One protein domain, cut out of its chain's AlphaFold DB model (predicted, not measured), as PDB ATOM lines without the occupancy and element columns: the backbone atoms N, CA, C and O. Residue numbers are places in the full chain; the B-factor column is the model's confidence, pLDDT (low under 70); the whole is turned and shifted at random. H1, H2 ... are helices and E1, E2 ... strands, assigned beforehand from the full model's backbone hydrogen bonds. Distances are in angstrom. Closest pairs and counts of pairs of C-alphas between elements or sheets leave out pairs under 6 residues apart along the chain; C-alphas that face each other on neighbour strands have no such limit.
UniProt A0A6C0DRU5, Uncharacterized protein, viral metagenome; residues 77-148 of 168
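Overview. This is residues 77 to 148 of the 168 residues of an uncharacterized protein of viral metagenome (UniProt A0A6C0DRU5). With little regular structure, a small hairpin of strands E1 and E2 has the short helix H1 over one face, a long loop, residues 89 to 119, beyond, and a tail, residues 141 to 148, that sticks out and adds length. The 72 printed residues run H1, E1, E2, the sheet antiparallel; the class is mixed, with 18 residues in named elements. The whole is loose, radius of gyration of the C-alphas 15.8 A, spanning 62 by 30 by 18 A.

Along the chain. H1, residues 81 to 88, begins at C-alpha (69.522, 70.415, 256.230). E1, residues 120 to 124, measures 13.6 A; E2, residues 131 to 135, measures 13.2 A and ends at C-alpha (76.310, 68.565, 249.605).

Arrangement. In the E1 and E2 hairpin, N 121 and O 134 are within hydrogen-bond range at 2.8 A. The closest C-alphas of H1 and E2, Leu 84 and Val 134, are 6.7 A apart. In H1 every O i to N i+4 pair is within hydrogen-bond range.

Size, cuts and confidence. Residues 141 to 148 stand free; the body without them spans 41 by 28 by 18 A. The printed part has no cut. H1 to E1 is a long link. Residues 105 to 114 have pLDDT under 70.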
ATOM      1  N   VAL A  77      73.024  65.286 256.795       89.69
ATOM      2  CA  VAL A  77      73.641  65.800 255.574       89.69
ATOM      3  C   VAL A  77      74.765  66.785 255.920       89.69
ATOM      4  O   VAL A  77      74.659  67.547 256.880       89.69
ATOM      5  N   LYS A  78      75.864  66.760 255.156       87.56
ATOM      6  CA  LYS A  78      76.996  67.685 255.340       87.56
ATOM      7  C   LYS A  78      76.644  69.139 254.999       87.56
ATOM      8  O   LYS A  78      77.215  70.058 255.578       87.56
ATOM      9  N   GLY A  79      75.765  69.343 254.018       86.81
ATOM     10  CA  GLY A  79      75.218  70.651 253.664       86.81
ATOM     11  C   GLY A  79      74.130  71.138 254.627       86.81
ATOM     12  O   GLY A  79      73.865  70.541 255.666       86.81
ATOM     13  N   ASN A  80      73.469  72.237 254.261       88.12
ATOM     14  CA  ASN A  80      72.346  72.761 255.035       88.12
ATOM     15  C   ASN A  80      71.132  71.814 254.958       88.12
ATOM     16  O   ASN A  80      70.601  71.565 253.873       88.12
ATOM     17  N   ILE A  81      70.671  71.328 256.114       87.50
ATOM     18  CA  ILE A  81      69.522  70.415 256.230       87.50
ATOM     19  C   ILE A  81      68.235  71.098 255.748       87.50
ATOM     20  O   ILE A  81      67.437  70.481 255.051       87.50
ATOM     21  N   VAL A  82      68.039  72.379 256.070       87.94
ATOM     22  CA  VAL A  82      66.803  73.104 255.722       87.94
ATOM     23  C   VAL A  82      66.640  73.222 254.208       87.94
ATOM     24  O   VAL A  82      65.545  73.034 253.676       87.94
ATOM     25  N   ASP A  83      67.741  73.496 253.513       86.19
ATOM     26  CA  ASP A  83      67.765  73.601 252.059       86.19
ATOM     27  C   ASP A  83      67.520  72.234 251.401       86.19
ATOM     28  O   ASP A  83      66.748  72.149 250.445       86.19
ATOM     29  N   LEU A  84      68.101  71.158 251.950       86.31
ATOM     30  CA  LEU A  84      67.844  69.791 251.486       86.31
ATOM     31  C   LEU A  84      66.363  69.416 251.634       86.31
ATOM     32  O   LEU A  84      65.738  68.979 250.672       86.31
ATOM     33  N   GLU A  85      65.787  69.611 252.819       87.31
ATOM     34  CA  GLU A  85      64.382  69.298 253.100       87.31
ATOM     35  C   GLU A  85      63.426  70.124 252.235       87.31
ATOM     36  O   GLU A  85      62.401  69.628 251.765       87.31
ATOM     37  N   SER A  86      63.765  71.389 251.984       87.19
ATOM     38  CA  SER A  86      62.977  72.254 251.106       87.19
ATOM     39  C   SER A  86      62.990  71.755 249.660       87.19
ATOM     40  O   SER A  86      61.962  71.832 248.980       87.19
ATOM     41  N   ASP A  87      64.121  71.222 249.194       84.00
ATOM     42  CA  ASP A  87      64.239  70.636 247.860       84.00
ATOM     43  C   ASP A  87      63.513  69.289 247.742       84.00
ATOM     44  O   ASP A  87      62.739  69.091 246.802       84.00
ATOM     45  N   LEU A  88      63.654  68.412 248.744       83.56
ATOM     46  CA  LEU A  88      62.935  67.134 248.821       83.56
ATOM     47  C   LEU A  88      61.414  67.329 248.866       83.56
ATOM     48  O   LEU A  88      60.670  66.589 248.224       83.56
ATOM     49  N   ARG A  89      60.940  68.373 249.555       86.94
ATOM     50  CA  ARG A  89      59.523  68.781 249.551       86.94
ATOM     51  C   ARG A  89      59.087  69.463 248.250       86.94
ATOM     52  O   ARG A  89      57.911  69.783 248.096       86.94
ATOM     53  N   GLY A  90      60.009  69.729 247.324       82.19
ATOM     54  CA  GLY A  90      59.742  70.407 246.055       82.19
ATOM     55  C   GLY A  90      59.427  71.899 246.191       82.19
ATOM     56  O   GLY A  90      58.995  72.521 245.219       82.19
ATOM     57  N   ILE A  91      59.654  72.496 247.364       84.00
ATOM     58  CA  ILE A  91      59.365  73.910 247.636       84.00
ATOM     59  C   ILE A  91      60.327  74.812 246.867       84.00
ATOM     60  O   ILE A  91      59.930  75.897 246.462       84.00
ATOM     61  N   THR A  92      61.559  74.381 246.607       80.69
ATOM     62  CA  THR A  92      62.573  75.126 245.831       80.69
ATOM     63  C   THR A  92      62.215  75.260 244.344       80.69
ATOM     64  O   THR A  92      62.705  76.159 243.663       80.69
ATOM     65  N   ARG A  93      61.302  74.430 243.821       82.44
ATOM     66  CA  ARG A  93      60.939  74.418 242.395       82.44
ATOM     67  C   ARG A  93      60.118  75.652 242.024       82.44
ATOM     68  O   ARG A  93      59.074  75.934 242.623       82.44
ATOM     69  N   LEU A  94      60.588  76.410 241.034       79.50
ATOM     70  CA  LEU A  94      59.943  77.650 240.606       79.50
ATOM     71  C   LEU A  94      58.636  77.357 239.854       79.50
ATOM     72  O   LEU A  94      58.629  76.677 238.826       79.50
ATOM     73  N   ASN A  95      57.531  77.926 240.340       82.00
ATOM     74  CA  ASN A  95      56.268  77.959 239.612       82.00
ATOM     75  C   ASN A  95      56.243  79.217 238.734       82.00
ATOM     76  O   ASN A  95      55.755  80.268 239.143       82.00
ATOM     77  N   SER A  96      56.855  79.129 237.555       80.88
ATOM     78  CA  SER A  96      56.850  80.211 236.567       80.88
ATOM     79  C   SER A  96      56.075  79.794 235.323       80.88
ATOM     80  O   SER A  96      56.030  78.613 235.001       80.88
ATOM     81  N   LYS A  97      55.527  80.761 234.580       85.00
ATOM     82  CA  LYS A  97      54.910  80.518 233.261       85.00
ATOM     83  C   LYS A  97      55.935  80.237 232.151       85.00
ATOM     84  O   LYS A  97      55.560  80.021 231.006       85.00
ATOM     85  N   CYS A  98      57.232  80.308 232.457       80.38
ATOM     86  CA  CYS A  98      58.289  80.010 231.504       80.38
ATOM     87  C   CYS A  98      58.559  78.503 231.513       80.38
ATOM     88  O   CYS A  98      59.173  78.001 232.455       80.38
ATOM     89  N   ASN A  99      58.158  77.797 230.451       80.06
ATOM     90  CA  ASN A  99      58.309  76.339 230.332       80.06
ATOM     91  C   ASN A  99      59.744  75.850 230.610       80.06
ATOM     92  O   ASN A  99      59.926  74.789 231.191       80.06
ATOM     93  N   ALA A 100      60.765  76.642 230.262       78.94
ATOM     94  CA  ALA A 100      62.173  76.288 230.476       78.94
ATOM     95  C   ALA A 100      62.610  76.272 231.957       78.94
ATOM     96  O   ALA A 100      63.669  75.741 232.278       78.94
ATOM     97  N   LYS A 101      61.843  76.894 232.859       75.44
ATOM     98  CA  LYS A 101      62.170  77.021 234.294       75.44
ATOM     99  C   LYS A 101      61.062  76.494 235.204       75.44
ATOM    100  O   LYS A 101      61.225  76.472 236.422       75.44
ATOM    101  N   GLN A 102      59.925  76.120 234.630       82.12
ATOM    102  CA  GLN A 102      58.748  75.681 235.358       82.12
ATOM    103  C   GLN A 102      58.961  74.268 235.901       82.12
ATOM    104  O   GLN A 102      59.112  73.325 235.136       82.12
ATOM    105  N   TYR A 103      58.968  74.130 237.228       76.69
ATOM    106  CA  TYR A 103      59.115  72.846 237.925       76.69
ATOM    107  C   TYR A 103      60.362  72.026 237.574       76.69
ATOM    108  O   TYR A 103      60.391  70.841 237.890       76.69
ATOM    109  N   VAL A 104      61.387  72.623 236.961       72.12
ATOM    110  CA  VAL A 104      62.617  71.914 236.591       72.12
ATOM    111  C   VAL A 104      63.510  71.798 237.831       72.12
ATOM    112  O   VAL A 104      64.058  72.818 238.262       72.12
ATOM    113  N   PRO A 105      63.667  70.612 238.448       68.38
ATOM    114  CA  PRO A 105      64.760  70.409 239.390       68.38
ATOM    115  C   PRO A 105      66.084  70.387 238.614       68.38
ATOM    116  O   PRO A 105      66.122  70.016 237.442       68.38
ATOM    117  N   SER A 106      67.188  70.738 239.271       67.25
ATOM    118  CA  SER A 106      68.530  70.556 238.692       67.25
ATOM    119  C   SER A 106      68.832  69.099 238.347       67.25
ATOM    120  O   SER A 106      69.679  68.833 237.501       67.25
ATOM    121  N   CYS A 107      68.131  68.175 239.007       65.38
ATOM    122  CA  CYS A 107      68.315  66.746 238.877       65.38
ATOM    123  C   CYS A 107      66.995  66.003 239.163       65.38
ATOM    124  O   CYS A 107      66.738  65.600 240.299       65.38
ATOM    125  N   PRO A 108      66.090  65.875 238.175       57.62
ATOM    126  CA  PRO A 108      64.861  65.104 238.324       57.62
ATOM    127  C   PRO A 108      65.229  63.625 238.260       57.62
ATOM    128  O   PRO A 108      65.355  63.099 237.167       57.62
ATOM    129  N   LEU A 109      65.463  63.000 239.416       58.94
ATOM    130  CA  LEU A 109      65.435  61.546 239.641       58.94
ATOM    131  C   LEU A 109      65.785  60.676 238.411       58.94
ATOM    132  O   LEU A 109      64.895  60.281 237.661       58.94
ATOM    133  N   GLY A 110      67.074  60.345 238.273       53.03
ATOM    134  CA  GLY A 110      67.561  59.209 237.480       53.03
ATOM    135  C   GLY A 110      67.469  59.375 235.962       53.03
ATOM    136  O   GLY A 110      66.507  58.955 235.323       53.03
ATOM    137  N   GLY A 111      68.525  59.924 235.359       57.03
ATOM    138  CA  GLY A 111      68.688  59.948 233.906       57.03
ATOM    139  C   GLY A 111      70.009  60.582 233.480       57.03
ATOM    140  O   GLY A 111      70.387  61.628 233.999       57.03
ATOM    141  N   GLY A 112      70.695  59.957 232.516       64.25
ATOM    142  CA  GLY A 112      71.894  60.451 231.820       64.25
ATOM    143  C   GLY A 112      72.960  61.113 232.706       64.25
ATOM    144  O   GLY A 112      73.868  60.450 233.196       64.25
ATOM    145  N   ASN A 113      72.845  62.434 232.883       66.12
ATOM    146  CA  ASN A 113      73.792  63.293 233.610       66.12
ATOM    147  C   ASN A 113      73.526  63.395 235.123       66.12
ATOM    148  O   ASN A 113      74.223  64.133 235.819       66.12
ATOM    149  N   CYS A 114      72.512  62.697 235.628       67.19
ATOM    150  CA  CYS A 114      72.071  62.766 237.010       67.19
ATOM    151  C   CYS A 114      72.105  61.379 237.657       67.19
ATOM    152  O   CYS A 114      71.239  60.558 237.345       67.19
ATOM    153  N   PRO A 115      73.103  61.097 238.517       72.94
ATOM    154  CA  PRO A 115      73.180  59.827 239.227       72.94
ATOM    155  C   PRO A 115      72.017  59.699 240.218       72.94
ATOM    156  O   PRO A 115      71.547  60.704 240.751       72.94
ATOM    157  N   ASP A 116      71.599  58.465 240.507       72.25
ATOM    158  CA  ASP A 116      70.506  58.172 241.452       72.25
ATOM    159  C   ASP A 116      70.771  58.743 242.857       72.25
ATOM    160  O   ASP A 116      69.845  59.110 243.579       72.25
ATOM    161  N   TYR A 117      72.052  58.885 243.213       74.50
ATOM    162  CA  TYR A 117      72.523  59.495 244.454       74.50
ATOM    163  C   TYR A 117      73.579  60.567 244.140       74.50
ATOM    164  O   TYR A 117      74.783  60.287 244.179       74.50
ATOM    165  N   PRO A 118      73.173  61.799 243.784       78.56
ATOM    166  CA  PRO A 118      74.120  62.867 243.500       78.56
ATOM    167  C   PRO A 118      74.790  63.310 244.793       78.56
ATOM    168  O   PRO A 118      74.118  63.447 245.808       78.56
ATOM    169  N   SER A 119      76.100  63.575 244.759       80.50
ATOM    170  CA  SER A 119      76.860  64.060 245.923       80.50
ATOM    171  C   SER A 119      76.519  65.499 246.311       80.50
ATOM    172  O   SER A 119      76.835  65.932 247.420       80.50
ATOM    173  N   ASN A 120      75.927  66.252 245.382       85.25
ATOM    174  CA  ASN A 120      75.516  67.633 245.561       85.25
ATOM    175  C   ASN A 120      74.211  67.881 244.804       85.25
ATOM    176  O   ASN A 120      74.067  67.453 243.660       85.25
ATOM    177  N   ILE A 121      73.304  68.629 245.416       83.12
ATOM    178  CA  ILE A 121      72.083  69.128 244.789       83.12
ATOM    179  C   ILE A 121      72.247  70.631 244.610       83.12
ATOM    180  O   ILE A 121      72.662  71.330 245.532       83.12
ATOM    181  N   THR A 122      71.940  71.131 243.418       84.00
ATOM    182  CA  THR A 122      71.952  72.571 243.137       84.00
ATOM    183  C   THR A 122      70.528  73.057 242.933       84.00
ATOM    184  O   THR A 122      69.731  72.381 242.299       84.00
ATOM    185  N   PHE A 123      70.148  74.216 243.442       80.50
ATOM    186  CA  PHE A 123      68.847  74.795 243.117       80.50
ATOM    187  C   PHE A 123      68.939  76.311 243.089       80.50
ATOM    188  O   PHE A 123      69.885  76.904 243.603       80.50
ATOM    189  N   LYS A 124      67.969  76.943 242.431       79.94
ATOM    190  CA  LYS A 124      67.887  78.400 242.355       79.94
ATOM    191  C   LYS A 124      66.895  78.892 243.385       79.94
ATOM    192  O   LYS A 124      65.758  78.422 243.409       79.94
ATOM    193  N   ASP A 125      67.324  79.835 244.208       77.81
ATOM    194  CA  ASP A 125      66.433  80.508 245.139       77.81
ATOM    195  C   ASP A 125      65.373  81.308 244.362       77.81
ATOM    196  O   ASP A 125      65.643  81.890 243.307       77.81
ATOM    197  N   LYS A 126      64.140  81.317 244.867       74.50
ATOM    198  CA  LYS A 126      62.993  81.943 244.197       74.50
ATOM    199  C   LYS A 126      63.033  83.462 244.287       74.50
ATOM    200  O   LYS A 126      62.548  84.127 243.375       74.50
ATOM    201  N   SER A 127      63.560  83.992 245.388       75.06
ATOM    202  CA  SER A 127      63.563  85.427 245.689       75.06
ATOM    203  C   SER A 127      64.791  86.132 245.112       75.06
ATOM    204  O   SER A 127      64.660  87.196 244.513       75.06
ATOM    205  N   THR A 128      65.971  85.527 245.252       77.50
ATOM    206  CA  THR A 128      67.259  86.138 244.881       77.50
ATOM    207  C   THR A 128      67.838  85.611 243.569       77.50
ATOM    208  O   THR A 128      68.812  86.169 243.073       77.50
ATOM    209  N   ALA A 129      67.257  84.551 242.987       77.25
ATOM    210  CA  ALA A 129      67.784  83.838 241.815       77.25
ATOM    211  C   ALA A 129      69.214  83.278 241.988       77.25
ATOM    212  O   ALA A 129      69.837  82.853 241.009       77.25
ATOM    213  N   GLU A 130      69.717  83.238 243.222       83.44
ATOM    214  CA  GLU A 130      71.031  82.712 243.571       83.44
ATOM    215  C   GLU A 130      71.060  81.183 243.452       83.44
ATOM    216  O   GLU A 130      70.088  80.501 243.786       83.44
ATOM    217  N   VAL A 131      72.174  80.633 242.963       84.06
ATOM    218  CA  VAL A 131      72.375  79.182 242.873       84.06
ATOM    219  C   VAL A 131      72.935  78.679 244.199       84.06
ATOM    220  O   VAL A 131      74.103  78.906 244.508       84.06
ATOM    221  N   ARG A 132      72.121  77.950 244.960       84.25
ATOM    222  CA  ARG A 132      72.549  77.263 246.180       84.25
ATOM    223  C   ARG A 132      72.976  75.844 245.856       84.25
ATOM    224  O   ARG A 132      72.326  75.161 245.067       84.25
ATOM    225  N   THR A 133      74.065  75.403 246.478       87.81
ATOM    226  CA  THR A 133      74.590  74.040 246.337       87.81
ATOM    227  C   THR A 133      74.634  73.374 247.702       87.81
ATOM    228  O   THR A 133      75.282  73.876 248.618       87.81
ATOM    229  N   VAL A 134      73.959  72.236 247.836       86.69
ATOM    230  CA  VAL A 134      73.869  71.454 249.070       86.69
ATOM    231  C   VAL A 134      74.564  70.116 248.858       86.69
ATOM    232  O   VAL A 134      74.140  69.318 248.026       86.69
ATOM    233  N   ALA A 135      75.629  69.857 249.614       87.75
ATOM    234  CA  ALA A 135      76.310  68.565 249.605       87.75
ATOM    235  C   ALA A 135      75.477  67.524 250.360       87.75
ATOM    236  O   ALA A 135      75.245  67.702 251.550       87.75
ATOM    237  N   THR A 136      75.073  66.442 249.698       86.62
ATOM    238  CA  THR A 136      74.190  65.372 250.222       86.62
ATOM    239  C   THR A 136      74.940  64.258 250.953       86.62
ATOM    240  O   THR A 136      74.331  63.311 251.445       86.62
ATOM    241  N   GLN A 137      76.269  64.348 251.018       88.81
ATOM    242  CA  GLN A 137      77.100  63.333 251.655       88.81
ATOM    243  C   GLN A 137      76.702  63.157 253.132       88.81
ATOM    244  O   GLN A 137      76.578  64.162 253.845       88.81
ATOM    245  N   PRO A 138      76.538  61.910 253.609       88.31
ATOM    246  CA  PRO A 138      76.256  61.646 255.011       88.31
ATOM    247  C   PRO A 138      77.464  62.032 255.872       88.31
ATOM    248  O   PRO A 138      78.584  61.569 255.659       88.31
ATOM    249  N   ALA A 139      77.229  62.878 256.866       87.69
ATOM    250  CA  ALA A 139      78.180  63.292 257.878       87.69
ATOM    251  C   ALA A 139      77.806  62.626 259.207       87.69
ATOM    252  O   ALA A 139      76.759  62.899 259.799       87.69
ATOM    253  N   HIS A 140      78.668  61.724 259.669       89.19
ATOM    254  CA  HIS A 140      78.509  61.068 260.960       89.19
ATOM    255  C   HIS A 140      79.221  61.856 262.057       89.19
ATOM    256  O   HIS A 140      80.326  62.364 261.857       89.19
ATOM    257  N   LEU A 141      78.614  61.899 263.239       87.62
ATOM    258  CA  LEU A 141      79.279  62.411 264.430       87.62
ATOM    259  C   LEU A 141      80.376  61.441 264.896       87.62
ATOM    260  O   LEU A 141      80.299  60.230 264.674       87.62
ATOM    261  N   ARG A 142      81.395  61.982 265.576       87.38
ATOM    262  CA  ARG A 142      82.462  61.183 266.200       87.38
ATOM    263  C   ARG A 142      81.875  60.200 267.213       87.38
ATOM    264  O   ARG A 142      80.922  60.542 267.911       87.38
ATOM    265  N   THR A 143      82.462  59.016 267.336       87.19
ATOM    266  CA  THR A 143      82.086  58.061 268.383       87.19
ATOM    267  C   THR A 143      82.596  58.526 269.748       87.19
ATOM    268  O   THR A 143      83.702  59.049 269.875       87.19
ATOM    269  N   CYS A 144      81.780  58.355 270.779       85.12
ATOM    270  CA  CYS A 144      82.095  58.624 272.172       85.12
ATOM    271  C   CYS A 144      81.473  57.553 273.064       85.12
ATOM    272  O   CYS A 144      80.486  56.901 272.717       85.12
ATOM    273  N   GLN A 145      82.072  57.376 274.231       84.81
ATOM    274  CA  GLN A 145      81.577  56.464 275.240       84.81
ATOM    275  C   GLN A 145      80.786  57.263 276.279       84.81
ATOM    276  O   GLN A 145      81.354  58.070 277.009       84.81
ATOM    277  N   THR A 146      79.476  57.034 276.339       77.56
ATOM    278  CA  THR A 146      78.566  57.771 277.236       77.56
ATOM    279  C   THR A 146      78.633  57.268 278.679       77.56
ATOM    280  O   THR A 146      78.272  57.992 279.602       77.56
ATOM    281  N   TRP A 147      79.134  56.046 278.897       76.31
ATOM    282  CA  TRP A 147      79.276  55.440 280.220       76.31
ATOM    283  C   TRP A 147      80.728  55.081 280.533       76.31
ATOM    284  O   TRP A 147      81.393  54.371 279.777       76.31
ATOM    285  N   SER A 148      81.222  55.544 281.678       80.00
ATOM    286  CA  SER A 148      82.530  55.119 282.171       80.00
ATOM    287  C   SER A 148      82.477  53.641 282.552       80.00
ATOM    288  O   SER A 148      81.583  53.226 283.290       80.00
TER     289      SER A 148